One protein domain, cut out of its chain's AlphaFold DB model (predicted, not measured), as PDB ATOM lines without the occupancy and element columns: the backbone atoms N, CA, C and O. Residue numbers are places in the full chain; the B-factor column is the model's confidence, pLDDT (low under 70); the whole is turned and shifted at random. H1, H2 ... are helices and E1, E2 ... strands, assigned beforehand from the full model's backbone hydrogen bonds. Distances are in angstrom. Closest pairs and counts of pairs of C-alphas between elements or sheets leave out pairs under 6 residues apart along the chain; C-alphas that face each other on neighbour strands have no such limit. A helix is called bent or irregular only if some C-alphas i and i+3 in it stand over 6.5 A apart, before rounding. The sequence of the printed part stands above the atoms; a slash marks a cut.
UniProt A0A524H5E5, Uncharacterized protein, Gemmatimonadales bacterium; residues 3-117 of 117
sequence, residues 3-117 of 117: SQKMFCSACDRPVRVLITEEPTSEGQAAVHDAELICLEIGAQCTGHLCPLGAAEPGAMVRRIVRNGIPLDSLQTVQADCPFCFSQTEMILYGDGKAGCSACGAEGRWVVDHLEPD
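AT A GLANCE: This is residues 3 to 117 of the 117 residues of an uncharacterized protein of Gemmatimonadales bacterium (UniProt A0A524H5E5). A five-strand sheet, E4 to E8, folds back on itself and curls like part of a barrel at one end of the domain; the single helix H1 packs on it in the middle, between it and the edge strand E3 of a smaller three-strand sheet, E1 to E3. In the long loop from E2 to E3, residues 24 to 29 stick out free at the smaller sheet's end. The 115 printed residues hold one named helix and eight named strands, in the order E1 E2 E3 H1 E4 E5 E6 E7 E8, and both sheets are antiparallel in chain order. The class is mostly strand, though only 50 residues, under half, are in named elements. The whole is compact, with a radius of gyration of the C-alphas of 14.5 A and spans of 46 by 36 by 24 A.

HOW THE PARTS SIT: Begin with the larger sheet: E4, residues 76 to 80, E5, 87 to 93, E6, 97 to 100, E7, 106 to 110, and E8, 113 to 115, form a meander, each strand the antiparallel neighbour of the one before. Look across it for N 90 and O 77 at 2.8 A, N 91 and O 99 at 2.8 A, N 98 and O 107 at 3.0 A, and N 113 and O 110 at 2.8 A. It is a folded sheet, one sheet bent into two leaves: E4 and E5 face E7 and E8, with E6 as the hinge, and the closest C-alphas of E4 and E8, Ala 79 and His 113, are 6.1 A apart. H1, residues 57 to 66, is on this strongly twisted sheet at a height over the sheet of 9.3 A, over E6 and along the strands, at 12 degrees to E6 on the local plane. Its closest C-alpha pair with E6 is Val 61 and Gly 99, 6.4 A. In H1, 5 of 6 O i to N i+4 pairs are within hydrogen-bond range. H1 only grazes the second meander, E1, residues 3 to 8, E2, 13 to 19, and E3, 36 to 38; the closest C-alphas of H1 and E3 are Met 60 and Ile 37, 5.8 A. There, find N 15 and O 6 at 2.8 A and N 18 and O 37 at 2.8 A. E3 and E6 are apart.

IN THESE COORDINATES: Find C-alpha 87 at (19.022, 60.298, -42.808); from there E5 runs 18.7 A to C-alpha 93. H1 begins at C-alpha 57, (30.846, 41.484, -48.176), and runs 14.6 A. E2 runs 18.4 A and E1 14.9 A, from C-alpha 3 at (17.789, 30.972, -39.064). E4 measures 12.6 A, E7 12.2 A and E6 10.5 A; E3 and E8 are shorter.

THE WHOLE: The C-alphas farthest apart, Glu 26 and Val 111, are 48.4 A apart. The printed part has no cut. The links E2 to E3 and E3 to H1 are long. Residues 22 to 33 and 117 have pLDDT under 70.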
ATOM      1  N   SER A   3      16.600  30.541 -39.811       90.19
ATOM      2  CA  SER A   3      17.789  30.972 -39.064       90.19
ATOM      3  C   SER A   3      18.575  29.779 -38.536       90.19
ATOM      4  O   SER A   3      17.990  28.842 -37.988       90.19
ATOM      5  N   GLN A   4      19.898  29.813 -38.685       94.50
ATOM      6  CA  GLN A   4      20.804  28.835 -38.085       94.50
ATOM      7  C   GLN A   4      22.175  29.450 -37.786       94.50
ATOM      8  O   GLN A   4      22.480  30.566 -38.206       94.50
ATOM      9  N   LYS A   5      23.014  28.721 -37.045       96.06
ATOM     10  CA  LYS A   5      24.421  29.085 -36.835       96.06
ATOM     11  C   LYS A   5      25.308  28.314 -37.805       96.06
ATOM     12  O   LYS A   5      25.133  27.108 -37.962       96.06
ATOM     13  N   MET A   6      26.272  28.996 -38.412       95.50
ATOM     14  CA  MET A   6      27.295  28.394 -39.270       95.50
ATOM     15  C   MET A   6      28.670  28.923 -38.881       95.50
ATOM     16  O   MET A   6      28.794  30.058 -38.430       95.50
ATOM     17  N   PHE A   7      29.706  28.100 -39.021       96.38
ATOM     18  CA  PHE A   7      31.071  28.534 -38.742       96.38
ATOM     19  C   PHE A   7      31.589  29.421 -39.880       96.38
ATOM     20  O   PHE A   7      31.607  28.994 -41.032       96.38
ATOM     21  N   CYS A   8      32.000  30.649 -39.562       96.00
ATOM     22  CA  CYS A   8      32.641  31.559 -40.506       96.00
ATOM     23  C   CYS A   8      34.157  31.485 -40.325       96.00
ATOM     24  O   CYS A   8      34.657  31.880 -39.274       96.00
ATOM     25  N   SER A   9      34.888  31.051 -41.352       93.50
ATOM     26  CA  SER A   9      36.357  31.008 -41.315       93.50
ATOM     27  C   SER A   9      37.006  32.394 -41.275       93.50
ATOM     28  O   SER A   9      38.091  32.529 -40.729       93.50
ATOM     29  N   ALA A  10      36.349  33.431 -41.809       91.62
ATOM     30  CA  ALA A  10      36.870  34.800 -41.762       91.62
ATOM     31  C   ALA A  10      36.754  35.425 -40.360       91.62
ATOM     32  O   ALA A  10      37.646  36.145 -39.929       91.62
ATOM     33  N   CYS A  11      35.667  35.136 -39.636       92.88
ATOM     34  CA  CYS A  11      35.457  35.631 -38.271       92.88
ATOM     35  C   CYS A  11      35.980  34.667 -37.189       92.88
ATOM     36  O   CYS A  11      35.877  34.993 -36.010       92.88
ATOM     37  N   ASP A  12      36.450  33.480 -37.589       94.81
ATOM     38  CA  ASP A  12      36.900  32.365 -36.741       94.81
ATOM     39  C   ASP A  12      35.924  31.994 -35.606       94.81
ATOM     40  O   ASP A  12      36.291  31.771 -34.452       94.81
ATOM     41  N   ARG A  13      34.622  31.985 -35.916       95.81
ATOM     42  CA  ARG A  13      33.562  31.708 -34.935       95.81
ATOM     43  C   ARG A  13      32.244  31.296 -35.592       95.81
ATOM     44  O   ARG A  13      32.006  31.613 -36.762       95.81
ATOM     45  N   PRO A  14      31.326  30.655 -34.847       96.62
ATOM     46  CA  PRO A  14      29.940  30.517 -35.273       96.62
ATOM     47  C   PRO A  14      29.265  31.889 -35.400       96.62
ATOM     48  O   PRO A  14      29.322  32.698 -34.473       96.62
ATOM     49  N   VAL A  15      28.593  32.124 -36.524       96.00
ATOM     50  CA  VAL A  15      27.781  33.315 -36.808       96.00
ATOM     51  C   VAL A  15      26.352  32.908 -37.149       96.00
ATOM     52  O   VAL A  15      26.108  31.804 -37.650       96.00
ATOM     53  N   ARG A  16      25.392  33.790 -36.880       95.81
ATOM     54  CA  ARG A  16      24.001  33.622 -37.305       95.81
ATOM     55  C   ARG A  16      23.844  33.936 -38.786       95.81
ATOM     56  O   ARG A  16      24.335  34.952 -39.279       95.81
ATOM     57  N   VAL A  17      23.109  33.074 -39.471       94.81
ATOM     58  CA  VAL A  17      22.768  33.232 -40.881       94.81
ATOM     59  C   VAL A  17      21.275  33.021 -41.090       94.81
ATOM     60  O   VAL A  17      20.644  32.244 -40.368       94.81
ATOM     61  N   LEU A  18      20.729  33.687 -42.101       94.06
ATOM     62  CA  LEU A  18      19.433  33.361 -42.681       94.06
ATOM     63  C   LEU A  18      19.638  32.704 -44.037       94.06
ATOM     64  O   LEU A  18      20.530  33.085 -44.788       94.06
ATOM     65  N   ILE A  19      18.788  31.733 -44.340       90.75
ATOM     66  CA  ILE A  19      18.684  31.136 -45.668       90.75
ATOM     67  C   ILE A  19      17.324  31.557 -46.223       90.75
ATOM     68  O   ILE A  19      16.288  31.301 -45.584       90.75
ATOM     69  N   THR A  20      17.329  32.267 -47.353       85.56
ATOM     70  CA  THR A  20      16.099  32.571 -48.093       85.56
ATOM     71  C   THR A  20      15.600  31.304 -48.776       85.56
ATOM     72  O   THR A  20      16.379  30.432 -49.152       85.56
ATOM     73  N   GLU A  21      14.284  31.159 -48.862       73.12
ATOM     74  CA  GLU A  21      13.678  30.058 -49.609       73.12
ATOM     75  C   GLU A  21      13.623  30.446 -51.086       73.12
ATOM     76  O   GLU A  21      13.400  31.617 -51.402       73.12
ATOM     77  N   GLU A  22      13.824  29.476 -51.977       60.44
ATOM     78  CA  GLU A  22      13.536  29.667 -53.397       60.44
ATOM     79  C   GLU A  22      12.042  29.985 -53.561       60.44
ATOM     80  O   GLU A  22      11.202  29.331 -52.930       60.44
ATOM     81  N   PRO A  23      11.672  30.974 -54.391       55.19
ATOM     82  CA  PRO A  23      10.273  31.236 -54.665       55.19
ATOM     83  C   PRO A  23       9.668  30.029 -55.394       55.19
ATOM     84  O   PRO A  23       9.984  29.751 -56.549       55.19
ATOM     85  N   THR A  24       8.747  29.324 -54.735       50.47
ATOM     86  CA  THR A  24       7.882  28.315 -55.355       50.47
ATOM     87  C   THR A  24       6.865  29.005 -56.268       50.47
ATOM     88  O   THR A  24       5.708  29.180 -55.890       50.47
ATOM     89  N   SER A  25       7.284  29.462 -57.448       52.72
ATOM     90  CA  SER A  25       6.379  29.991 -58.477       52.72
ATOM     91  C   SER A  25       6.479  29.156 -59.752       52.72
ATOM     92  O   SER A  25       7.405  29.319 -60.547       52.72
ATOM     93  N   GLU A  26       5.491  28.284 -59.979       53.09
ATOM     94  CA  GLU A  26       5.172  27.742 -61.307       53.09
ATOM     95  C   GLU A  26       4.517  28.850 -62.148       53.09
ATOM     96  O   GLU A  26       3.306  28.895 -62.353       53.09
ATOM     97  N   GLY A  27       5.311  29.821 -62.584       55.59
ATOM     98  CA  GLY A  27       4.788  30.972 -63.310       55.59
ATOM     99  C   GLY A  27       5.860  32.024 -63.510       55.59
ATOM    100  O   GLY A  27       6.125  32.808 -62.611       55.59
ATOM    101  N   GLN A  28       6.490  31.971 -64.685       50.12
ATOM    102  CA  GLN A  28       7.347  32.981 -65.317       50.12
ATOM    103  C   GLN A  28       8.236  33.851 -64.394       50.12
ATOM    104  O   GLN A  28       7.816  34.860 -63.847       50.12
ATOM    105  N   ALA A  29       9.521  33.472 -64.369       54.47
ATOM    106  CA  ALA A  29      10.720  34.286 -64.142       54.47
ATOM    107  C   ALA A  29      10.732  35.270 -62.951       54.47
ATOM    108  O   ALA A  29      10.718  36.486 -63.123       54.47
ATOM    109  N   ALA A  30      10.987  34.723 -61.764       47.25
ATOM    110  CA  ALA A  30      11.928  35.317 -60.814       47.25
ATOM    111  C   ALA A  30      12.766  34.178 -60.212       47.25
ATOM    112  O   ALA A  30      12.466  33.671 -59.135       47.25
ATOM    113  N   VAL A  31      13.774  33.708 -60.959       47.19
ATOM    114  CA  VAL A  31      14.753  32.734 -60.448       47.19
ATOM    115  C   VAL A  31      15.664  33.493 -59.488       47.19
ATOM    116  O   VAL A  31      16.668  34.079 -59.886       47.19
ATOM    117  N   HIS A  32      15.248  33.589 -58.233       55.50
ATOM    118  CA  HIS A  32      16.142  33.957 -57.150       55.50
ATOM    119  C   HIS A  32      16.509  32.662 -56.440       55.50
ATOM    120  O   HIS A  32      15.668  32.076 -55.760       55.50
ATOM    121  N   ASP A  33      17.742  32.205 -56.652       62.25
ATOM    122  CA  ASP A  33      18.288  31.051 -55.940       62.25
ATOM    123  C   ASP A  33      18.232  31.300 -54.425       62.25
ATOM    124  O   ASP A  33      18.263  32.450 -53.967       62.25
ATOM    125  N   ALA A  34      18.175  30.228 -53.633       72.31
ATOM    126  CA  ALA A  34      18.323  30.337 -52.186       72.31
ATOM    127  C   ALA A  34      19.632  31.074 -51.844       72.31
ATOM    128  O   ALA A  34      20.731  30.652 -52.209       72.31
ATOM    129  N   GLU A  35      19.528  32.177 -51.105       84.38
ATOM    130  CA  GLU A  35      20.659  32.995 -50.693       84.38
ATOM    131  C   GLU A  35      20.929  32.825 -49.203       84.38
ATOM    132  O   GLU A  35      20.032  32.868 -48.357       84.38
ATOM    133  N   LEU A  36      22.212  32.716 -48.868       92.25
ATOM    134  CA  LEU A  36      22.678  32.827 -47.497       92.25
ATOM    135  C   LEU A  36      22.958  34.298 -47.164       92.25
ATOM    136  O   LEU A  36      23.681  34.995 -47.887       92.25
ATOM    137  N   ILE A  37      22.400  34.753 -46.043       94.19
ATOM    138  CA  ILE A  37      22.554  36.103 -45.499       94.19
ATOM    139  C   ILE A  37      23.238  36.008 -44.136       94.19
ATOM    140  O   ILE A  37      22.681  35.444 -43.194       94.19
ATOM    141  N   CYS A  38      24.448  36.553 -44.012       95.31
ATOM    142  CA  CYS A  38      25.146  36.651 -42.731       95.31
ATOM    143  C   CYS A  38      24.570  37.810 -41.904       95.31
ATOM    144  O   CYS A  38      24.609  38.953 -42.349       95.31
ATOM    145  N   LEU A  39      24.083  37.526 -40.694       95.44
ATOM    146  CA  LEU A  39      23.513  38.534 -39.784       95.44
ATOM    147  C   LEU A  39      24.556  39.219 -38.896       95.44
ATOM    148  O   LEU A  39      24.216  39.983 -37.996       95.44
ATOM    149  N   GLU A  40      25.826  38.882 -39.090       95.56
ATOM    150  CA  GLU A  40      26.934  39.335 -38.251       95.56
ATOM    151  C   GLU A  40      28.092  39.855 -39.104       95.56
ATOM    152  O   GLU A  40      29.256  39.756 -38.716       95.56
ATOM    153  N   ILE A  41      27.772  40.366 -40.298       95.44
ATOM    154  CA  ILE A  41      28.729  41.134 -41.087       95.44
ATOM    155  C   ILE A  41      29.203  42.345 -40.272       95.44
ATOM    156  O   ILE A  41      28.414  42.996 -39.592       95.44
ATOM    157  N   GLY A  42      30.502  42.624 -40.319       94.44
ATOM    158  CA  GLY A  42      31.110  43.684 -39.524       94.44
ATOM    159  C   GLY A  42      32.576  43.895 -39.880       94.44
ATOM    160  O   GLY A  42      33.026  43.484 -40.954       94.44
ATOM    161  N   ALA A  43      33.326  44.520 -38.974       92.81
ATOM    162  CA  ALA A  43      34.709  44.946 -39.204       92.81
ATOM    163  C   ALA A  43      35.673  43.806 -39.591       92.81
ATOM    164  O   ALA A  43      36.665  44.037 -40.271       92.81
ATOM    165  N   GLN A  44      35.379  42.558 -39.208       93.56
ATOM    166  CA  GLN A  44      36.207  41.392 -39.549       93.56
ATOM    167  C   GLN A  44      36.076  40.977 -41.025       93.56
ATOM    168  O   GLN A  44      36.886  40.206 -41.532       93.56
ATOM    169  N   CYS A  45      35.061  41.470 -41.739       94.44
ATOM    170  CA  CYS A  45      34.801  41.134 -43.138       94.44
ATOM    171  C   CYS A  45      35.644  41.991 -44.100       94.44
ATOM    172  O   CYS A  45      35.099  42.650 -44.982       94.44
ATOM    173  N   THR A  46      36.965  42.005 -43.911       92.62
ATOM    174  CA  THR A  46      37.915  42.847 -44.668       92.62
ATOM    175  C   THR A  46      38.309  42.273 -46.032       92.62
ATOM    176  O   THR A  46      38.843  42.988 -46.875       92.62
ATOM    177  N   GLY A  47      38.066  40.980 -46.260       88.00
ATOM    178  CA  GLY A  47      38.401  40.304 -47.511       88.00
ATOM    179  C   GLY A  47      37.456  40.644 -48.667       88.00
ATOM    180  O   GLY A  47      36.347  41.132 -48.476       88.00
ATOM    181  N   HIS A  48      37.869  40.293 -49.885       89.56
ATOM    182  CA  HIS A  48      37.049  40.471 -51.091       89.56
ATOM    183  C   HIS A  48      35.884  39.474 -51.193       89.56
ATOM    184  O   HIS A  48      34.980  39.674 -51.992       89.56
ATOM    185  N   LEU A  49      35.882  38.401 -50.394       92.69
ATOM    186  CA  LEU A  49      34.881  37.338 -50.463       92.69
ATOM    187  C   LEU A  49      34.398  36.939 -49.064       92.69
ATOM    188  O   LEU A  49      35.194  36.593 -48.191       92.69
ATOM    189  N   CYS A  50      33.081  36.930 -48.867       93.12
ATOM    190  CA  CYS A  50      32.424  36.310 -47.725       93.12
ATOM    191  C   CYS A  50      32.364  34.785 -47.941       93.12
ATOM    192  O   CYS A  50      31.681  34.333 -48.865       93.12
ATOM    193  N   PRO A  51      33.004  33.970 -47.082       91.56
ATOM    194  CA  PRO A  51      33.071  32.520 -47.277       91.56
ATOM    195  C   PRO A  51      31.714  31.823 -47.117       91.56
ATOM    196  O   PRO A  51      31.515  30.742 -47.656       91.56
ATOM    197  N   LEU A  52      30.773  32.434 -46.388       92.19
ATOM    198  CA  LEU A  52      29.429  31.884 -46.203       92.19
ATOM    199  C   LEU A  52      28.497  32.236 -47.362       92.19
ATOM    200  O   LEU A  52      27.705  31.410 -47.798       92.19
ATOM    201  N   GLY A  53      28.571  33.479 -47.834       88.19
ATOM    202  CA  GLY A  53      27.686  33.987 -48.877       88.19
ATOM    203  C   GLY A  53      28.160  33.714 -50.301       88.19
ATOM    204  O   GLY A  53      27.396  34.004 -51.221       88.19
ATOM    205  N   ALA A  54      29.400  33.227 -50.464       90.25
ATOM    206  CA  ALA A  54      30.106  33.068 -51.740       90.25
ATOM    207  C   ALA A  54      30.049  34.333 -52.624       90.25
ATOM    208  O   ALA A  54      29.937  34.258 -53.843       90.25
ATOM    209  N   ALA A  55      30.096  35.504 -51.989       92.19
ATOM    210  CA  ALA A  55      29.945  36.812 -52.621       92.19
ATOM    211  C   ALA A  55      30.750  37.865 -51.855       92.19
ATOM    212  O   ALA A  55      31.182  37.617 -50.729       92.19
ATOM    213  N   GLU A  56      30.937  39.047 -52.433       93.25
ATOM    214  CA  GLU A  56      31.594  40.161 -51.745       93.25
ATOM    215  C   GLU A  56      30.835  40.558 -50.463       93.25
ATOM    216  O   GLU A  56      29.606  40.432 -50.422       93.25
ATOM    217  N   PRO A  57      31.512  41.065 -49.414       94.12
ATOM    218  CA  PRO A  57      30.846  41.484 -48.176       94.12
ATOM    219  C   PRO A  57      29.673  42.449 -48.403       94.12
ATOM    220  O   PRO A  57      28.615  42.279 -47.800       94.12
ATOM    221  N   GLY A  58      29.810  43.380 -49.347       93.25
ATOM    222  CA  GLY A  58      28.752  44.309 -49.743       93.25
ATOM    223  C   GLY A  58      27.448  43.639 -50.201       93.25
ATOM    224  O   GLY A  58      26.342  44.105 -49.918       93.25
ATOM    225  N   ALA A  59      27.540  42.445 -50.799       93.38
ATOM    226  CA  ALA A  59      26.364  41.661 -51.163       93.38
ATOM    227  C   ALA A  59      25.554  41.200 -49.938       93.38
ATOM    228  O   ALA A  59      24.332  41.084 -50.036       93.38
ATOM    229  N   MET A  60      26.190  40.971 -48.780       94.62
ATOM    230  CA  MET A  60      25.466  40.669 -47.536       94.62
ATOM    231  C   MET A  60      24.640  41.867 -47.082       94.62
ATOM    232  O   MET A  60      23.482  41.693 -46.715       94.62
ATOM    233  N   VAL A  61      25.206  43.075 -47.160       95.00
ATOM    234  CA  VAL A  61      24.494  44.309 -46.808       95.00
ATOM    235  C   VAL A  61      23.288  44.505 -47.718       95.00
ATOM    236  O   VAL A  61      22.171  44.679 -47.233       95.00
ATOM    237  N   ARG A  62      23.467  44.350 -49.035       94.31
ATOM    238  CA  ARG A  62      22.347  44.400 -49.990       94.31
ATOM    239  C   ARG A  62      21.272  43.362 -49.682       94.31
ATOM    240  O   ARG A  62      20.088  43.669 -49.783       94.31
ATOM    241  N   ARG A  63      21.659  42.142 -49.297       93.50
ATOM    242  CA  ARG A  63      20.716  41.086 -48.893       93.50
ATOM    243  C   ARG A  63      19.960  41.451 -47.615       93.50
ATOM    244  O   ARG A  63      18.756  41.222 -47.573       93.50
ATOM    245  N   ILE A  64      20.628  42.030 -46.615       94.69
ATOM    246  CA  ILE A  64      20.004  42.517 -45.372       94.69
ATOM    247  C   ILE A  64      18.929  43.555 -45.696       94.69
ATOM    248  O   ILE A  64      17.768  43.365 -45.336       94.69
ATOM    249  N   VAL A  65      19.304  44.589 -46.454       95.00
ATOM    250  CA  VAL A  65      18.412  45.695 -46.832       95.00
ATOM    251  C   VAL A  65      17.241  45.203 -47.676       95.00
ATOM    252  O   VAL A  65      16.086  45.452 -47.343       95.00
ATOM    253  N   ARG A  66      17.519  44.428 -48.732       92.81
ATOM    254  CA  ARG A  66      16.488  43.903 -49.640       92.81
ATOM    255  C   ARG A  66      15.454  43.031 -48.928       92.81
ATOM    256  O   ARG A  66      14.295  43.036 -49.325       92.81
ATOM    257  N   ASN A  67      15.865  42.276 -47.910       91.25
ATOM    258  CA  ASN A  67      14.973  41.383 -47.165       91.25
ATOM    259  C   ASN A  67      14.375  42.038 -45.906       91.25
ATOM    260  O   ASN A  67      13.707  41.345 -45.142       91.25
ATOM    261  N   GLY A  68      14.612  43.335 -45.667       92.19
ATOM    262  CA  GLY A  68      14.084  44.040 -44.492       92.19
ATOM    263  C   GLY A  68      14.539  43.423 -43.168       92.19
ATOM    264  O   GLY A  68      13.769  43.364 -42.209       92.19
ATOM    265  N   ILE A  69      15.762  42.890 -43.131       93.31
ATOM    266  CA  ILE A  69      16.289  42.209 -41.950       93.31
ATOM    267  C   ILE A  69      16.629  43.255 -40.874       93.31
ATOM    268  O   ILE A  69      17.324  44.222 -41.191       93.31
ATOM    269  N   PRO A  70      16.199  43.063 -39.610       93.81
ATOM    270  CA  PRO A  70      16.534  43.971 -38.516       93.81
ATOM    271  C   PRO A  70      18.045  44.128 -38.320       93.81
ATOM    272  O   PRO A  70      18.796  43.153 -38.411       93.81
ATOM    273  N   LEU A  71      18.484  45.348 -38.012       95.56
ATOM    274  CA  LEU A  71      19.904  45.702 -37.913       95.56
ATOM    275  C   LEU A  71      20.476  45.548 -36.498       95.56
ATOM    276  O   LEU A  71      21.652  45.821 -36.296       95.56
ATOM    277  N   ASP A  72      19.684  45.067 -35.534       91.69
ATOM    278  CA  ASP A  72      20.011  45.052 -34.094       91.69
ATOM    279  C   ASP A  72      21.325  44.326 -33.743       91.69
ATOM    280  O   ASP A  72      21.873  44.495 -32.655       91.69
ATOM    281  N   SER A  73      21.815  43.459 -34.634       89.94
ATOM    282  CA  SER A  73      23.062  42.705 -34.464       89.94
ATOM    283  C   SER A  73      24.259  43.266 -35.225       89.94
ATOM    284  O   SER A  73      25.328  42.652 -35.191       89.94
ATOM    285  N   LEU A  74      24.083  44.381 -35.924       95.88
ATOM    286  CA  LEU A  74      25.095  45.008 -36.759       95.88
ATOM    287  C   LEU A  74      25.605  46.280 -36.096       95.88
ATOM    288  O   LEU A  74      24.915  46.931 -35.318       95.88
ATOM    289  N   GLN A  75      26.836  46.645 -36.431       95.69
ATOM    290  CA  GLN A  75      27.352  47.951 -36.068       95.69
ATOM    291  C   GLN A  75      26.802  48.979 -37.059       95.69
ATOM    292  O   GLN A  75      27.138  48.935 -38.244       95.69
ATOM    293  N   THR A  76      25.965  49.893 -36.574       96.62
ATOM    294  CA  THR A  76      25.376  50.964 -37.381       96.62
ATOM    295  C   THR A  76      25.720  52.345 -36.837       96.62
ATOM    296  O   THR A  76      26.049  52.513 -35.660       96.62
ATOM    297  N   VAL A  77      25.661  53.349 -37.709       95.75
ATOM    298  CA  VAL A  77      25.784  54.772 -37.358       95.75
ATOM    299  C   VAL A  77      24.740  55.580 -38.122       95.75
ATOM    300  O   VAL A  77      24.411  55.242 -39.253       95.75
ATOM    301  N   GLN A  78      24.199  56.636 -37.516       96.25
ATOM    302  CA  GLN A  78      23.258  57.534 -38.194       96.25
ATOM    303  C   GLN A  78      24.023  58.508 -39.089       96.25
ATOM    304  O   GLN A  78      24.907  59.207 -38.596       96.25
ATOM    305  N   ALA A  79      23.672  58.574 -40.372       95.25
ATOM    306  CA  ALA A  79      24.234  59.543 -41.308       95.25
ATOM    307  C   ALA A  79      23.315  59.780 -42.513       95.25
ATOM    308  O   ALA A  79      22.357  59.038 -42.751       95.25
ATOM    309  N   ASP A  80      23.634  60.809 -43.293       94.62
ATOM    310  CA  ASP A  80      22.955  61.091 -44.551       94.62
ATOM    311  C   ASP A  80      23.509  60.206 -45.669       94.62
ATOM    312  O   ASP A  80      24.717  60.135 -45.907       94.62
ATOM    313  N   CYS A  81      22.621  59.520 -46.388       94.50
ATOM    314  CA  CYS A  81      23.019  58.777 -47.577       94.50
ATOM    315  C   CYS A  81      23.202  59.733 -48.765       94.50
ATOM    316  O   CYS A  81      22.220  60.359 -49.168       94.50
ATOM    317  N   PRO A  82      24.372  59.783 -49.428       92.31
ATOM    318  CA  PRO A  82      24.567  60.647 -50.596       92.31
ATOM    319  C   PRO A  82      23.776  60.187 -51.832       92.31
ATOM    320  O   PRO A  82      23.661  60.931 -52.800       92.31
ATOM    321  N   PHE A  83      23.234  58.963 -51.818       93.62
ATOM    322  CA  PHE A  83      22.513  58.379 -52.951       93.62
ATOM    323  C   PHE A  83      20.996  58.549 -52.853       93.62
ATOM    324  O   PHE A  83      20.350  58.880 -53.843       93.62
ATOM    325  N   CYS A  84      20.409  58.306 -51.675       95.31
ATOM    326  CA  CYS A  84      18.961  58.430 -51.466       95.31
ATOM    327  C   CYS A  84      18.563  59.633 -50.602       95.31
ATOM    328  O   CYS A  84      17.380  59.795 -50.307       95.31
ATOM    329  N   PHE A  85      19.535  60.449 -50.179       94.19
ATOM    330  CA  PHE A  85      19.347  61.684 -49.405       94.19
ATOM    331  C   PHE A  85      18.522  61.510 -48.124       94.19
ATOM    332  O   PHE A  85      17.900  62.448 -47.635       94.19
ATOM    333  N   SER A  86      18.483  60.287 -47.597       94.38
ATOM    334  CA  SER A  86      17.762  59.951 -46.375       94.38
ATOM    335  C   SER A  86      18.742  59.908 -45.212       94.38
ATOM    336  O   SER A  86      19.807  59.299 -45.338       94.38
ATOM    337  N   GLN A  87      18.350  60.500 -44.085       95.62
ATOM    338  CA  GLN A  87      19.022  60.298 -42.808       95.62
ATOM    339  C   GLN A  87      18.634  58.916 -42.279       95.62
ATOM    340  O   GLN A  87      17.456  58.649 -42.020       95.62
ATOM    341  N   THR A  88      19.599  58.006 -42.200       95.69
ATOM    342  CA  THR A  88      19.328  56.606 -41.871       95.69
ATOM    343  C   THR A  88      20.548  55.917 -41.266       95.69
ATOM    344  O   THR A  88      21.618  56.508 -41.119       95.69
ATOM    345  N   GLU A  89      20.386  54.647 -40.912       96.94
ATOM    346  CA  GLU A  89      21.477  53.812 -40.423       96.94
ATOM    347  C   GLU A  89      22.412  53.384 -41.560       96.94
ATOM    348  O   GLU A  89      21.993  52.818 -42.571       96.94
ATOM    349  N   MET A  90      23.705  53.596 -41.357       96.75
ATOM    350  CA  MET A  90      24.780  53.073 -42.189       96.75
ATOM    351  C   MET A  90      25.349  51.831 -41.523       96.75
ATOM    352  O   MET A  90      25.861  51.901 -40.408       96.75
ATOM    353  N   ILE A  91      25.258  50.695 -42.206       97.50
ATOM    354  CA  ILE A  91      25.787  49.411 -41.750       97.50
ATOM    355  C   ILE A  91      27.293  49.421 -41.989       97.50
ATOM    356  O   ILE A  91      27.720  49.429 -43.142       97.50
ATOM    357  N   LEU A  92      28.085  49.420 -40.918       96.38
ATOM    358  CA  LEU A  92      29.544  49.412 -40.989       96.38
ATOM    359  C   LEU A  92      30.061  47.984 -41.160       96.38
ATOM    360  O   LEU A  92      29.683  47.073 -40.418       96.38
ATOM    361  N   TYR A  93      30.951  47.782 -42.127       95.50
ATOM    362  CA  TYR A  93      31.546  46.476 -42.379       95.50
ATOM    363  C   TYR A  93      32.926  46.578 -43.022       95.50
ATOM    364  O   TYR A  93      33.290  47.594 -43.606       95.50
ATOM    365  N   GLY A  94      33.692  45.490 -42.924       92.31
ATOM    366  CA  GLY A  94      35.071  45.456 -43.394       92.31
ATOM    367  C   GLY A  94      35.918  46.575 -42.791       92.31
ATOM    368  O   GLY A  94      35.586  47.141 -41.750       92.31
ATOM    369  N   ASP A  95      37.025  46.885 -43.455       86.25
ATOM    370  CA  ASP A  95      37.887  47.988 -43.048       86.25
ATOM    371  C   ASP A  95      37.481  49.256 -43.807       86.25
ATOM    372  O   ASP A  95      37.794  49.418 -44.987       86.25
ATOM    373  N   GLY A  96      36.704  50.117 -43.145       90.75
ATOM    374  CA  GLY A  96      36.306  51.416 -43.686       90.75
ATOM    375  C   GLY A  96      35.263  51.363 -44.802       90.75
ATOM    376  O   GLY A  96      35.288  52.231 -45.670       90.75
ATOM    377  N   LYS A  97      34.349  50.383 -44.805       95.12
ATOM    378  CA  LYS A  97      33.193  50.361 -45.715       95.12
ATOM    379  C   LYS A  97      31.886  50.517 -44.957       95.12
ATOM    380  O   LYS A  97      31.773  50.168 -43.779       95.12
ATOM    381  N   ALA A  98      30.886  51.029 -45.657       96.75
ATOM    382  CA  ALA A  98      29.538  51.097 -45.139       96.75
ATOM    383  C   ALA A  98      28.501  50.885 -46.243       96.75
ATOM    384  O   ALA A  98      28.800  50.977 -47.435       96.75
ATOM    385  N   GLY A  99      27.276  50.559 -45.840       96.56
ATOM    386  CA  GLY A  99      26.138  50.514 -46.746       96.56
ATOM    387  C   GLY A  99      24.883  51.100 -46.117       96.56
ATOM    388  O   GLY A  99      24.612  50.905 -44.934       96.56
ATOM    389  N   CYS A 100      24.124  51.833 -46.920       97.06
ATOM    390  CA  CYS A 100      22.895  52.496 -46.513       97.06
ATOM    391  C   CYS A 100      21.786  51.474 -46.263       97.06
ATOM    392  O   CYS A 100      21.449  50.695 -47.159       97.06
ATOM    393  N   SER A 101      21.167  51.512 -45.083       96.75
ATOM    394  CA  SER A 101      20.083  50.587 -44.744       96.75
ATOM    395  C   SER A 101      18.773  50.840 -45.496       96.75
ATOM    396  O   SER A 101      17.921  49.957 -45.540       96.75
ATOM    397  N   ALA A 102      18.609  52.017 -46.106       96.00
ATOM    398  CA  ALA A 102      17.398  52.381 -46.838       96.00
ATOM    399  C   ALA A 102      17.444  51.977 -48.320       96.00
ATOM    400  O   ALA A 102      16.476  51.432 -48.845       96.00
ATOM    401  N   CYS A 103      18.557  52.248 -49.013       95.06
ATOM    402  CA  CYS A 103      18.675  52.013 -50.458       95.06
ATOM    403  C   CYS A 103      19.677  50.914 -50.835       95.06
ATOM    404  O   CYS A 103      19.732  50.515 -51.996       95.06
ATOM    405  N   GLY A 104      20.475  50.423 -49.882       94.56
ATOM    406  CA  GLY A 104      21.474  49.380 -50.114       94.56
ATOM    407  C   GLY A 104      22.720  49.846 -50.869       94.56
ATOM    408  O   GLY A 104      23.554  49.007 -51.203       94.56
ATOM    409  N   ALA A 105      22.851  51.150 -51.147       94.75
ATOM    410  CA  ALA A 105      24.065  51.717 -51.724       94.75
ATOM    411  C   ALA A 105      25.246  51.527 -50.770       94.75
ATOM    412  O   ALA A 105      25.087  51.644 -49.555       94.75
ATOM    413  N   GLU A 106      26.419  51.254 -51.325       93.94
ATOM    414  CA  GLU A 106      27.644  50.992 -50.578       93.94
ATOM    415  C   GLU A 106      28.789  51.870 -51.060       93.94
ATOM    416  O   GLU A 106      28.710  52.489 -52.121       93.94
ATOM    417  N   GLY A 107      29.843  51.912 -50.260       92.50
ATOM    418  CA  GLY A 107      31.031  52.690 -50.549       92.50
ATOM    419  C   GLY A 107      31.954  52.755 -49.345       92.50
ATOM    420  O   GLY A 107      31.787  52.032 -48.348       92.50
ATOM    421  N   ARG A 108      32.926  53.649 -49.437       93.25
ATOM    422  CA  ARG A 108      33.886  53.897 -48.377       93.25
ATOM    423  C   ARG A 108      33.247  54.710 -47.257       93.25
ATOM    424  O   ARG A 108      32.577  55.706 -47.493       93.25
ATOM    425  N   TRP A 109      33.492  54.304 -46.020       94.00
ATOM    426  CA  TRP A 109      33.165  55.088 -44.841       94.00
ATOM    427  C   TRP A 109      34.313  56.052 -44.526       94.00
ATOM    428  O   TRP A 109      35.430  55.624 -44.213       94.00
ATOM    429  N   VAL A 110      34.040  57.351 -44.602       87.56
ATOM    430  CA  VAL A 110      34.977  58.432 -44.276       87.56
ATOM    431  C   VAL A 110      34.284  59.335 -43.273       87.56
ATOM    432  O   VAL A 110      33.156  59.718 -43.524       87.56
ATOM    433  N   VAL A 111      34.940  59.635 -42.144       82.69
ATOM    434  CA  VAL A 111      34.471  60.500 -41.035       82.69
ATOM    435  C   VAL A 111      33.025  60.998 -41.207       82.69
ATOM    436  O   VAL A 111      32.771  62.006 -41.867       82.69
ATOM    437  N   ASP A 112      32.094  60.239 -40.629       81.31
ATOM    438  CA  ASP A 112      30.653  60.517 -40.549       81.31
ATOM    439  C   ASP A 112      29.829  60.442 -41.852       81.31
ATOM    440  O   ASP A 112      28.637  60.748 -41.825       81.31
ATOM    441  N   HIS A 113      30.389  59.992 -42.979       81.38
ATOM    442  CA  HIS A 113      29.633  59.822 -44.225       81.38
ATOM    443  C   HIS A 113      30.152  58.700 -45.142       81.38
ATOM    444  O   HIS A 113      31.234  58.135 -44.972       81.38
ATOM    445  N   LEU A 114      29.321  58.360 -46.129       86.75
ATOM    446  CA  LEU A 114      29.629  57.405 -47.189       86.75
ATOM    447  C   LEU A 114      30.168  58.155 -48.416       86.75
ATOM    448  O   LEU A 114      29.519  59.087 -48.888       86.75
ATOM    449  N   GLU A 115      31.297  57.723 -48.968       87.50
ATOM    450  CA  GLU A 115      31.808  58.153 -50.273       87.50
ATOM    451  C   GLU A 115      31.654  57.011 -51.294       87.50
ATOM    452  O   GLU A 115      31.884  55.850 -50.942       87.50
ATOM    453  N   PRO A 116      31.262  57.292 -52.550       80.50
ATOM    454  CA  PRO A 116      31.289  56.293 -53.619       80.50
ATOM    455  C   PRO A 116      32.717  55.771 -53.855       80.50
ATOM    456  O   PRO A 116      33.656  56.568 -53.843       80.50
ATOM    457  N   ASP A 117      32.862  54.461 -54.083       66.50
ATOM    458  CA  ASP A 117      34.117  53.853 -54.568       66.50
ATOM    459  C   ASP A 117      34.421  54.251 -56.029       66.50
ATOM    460  O   ASP A 117      33.463  54.392 -56.831       66.50
TER     461      ASP A 117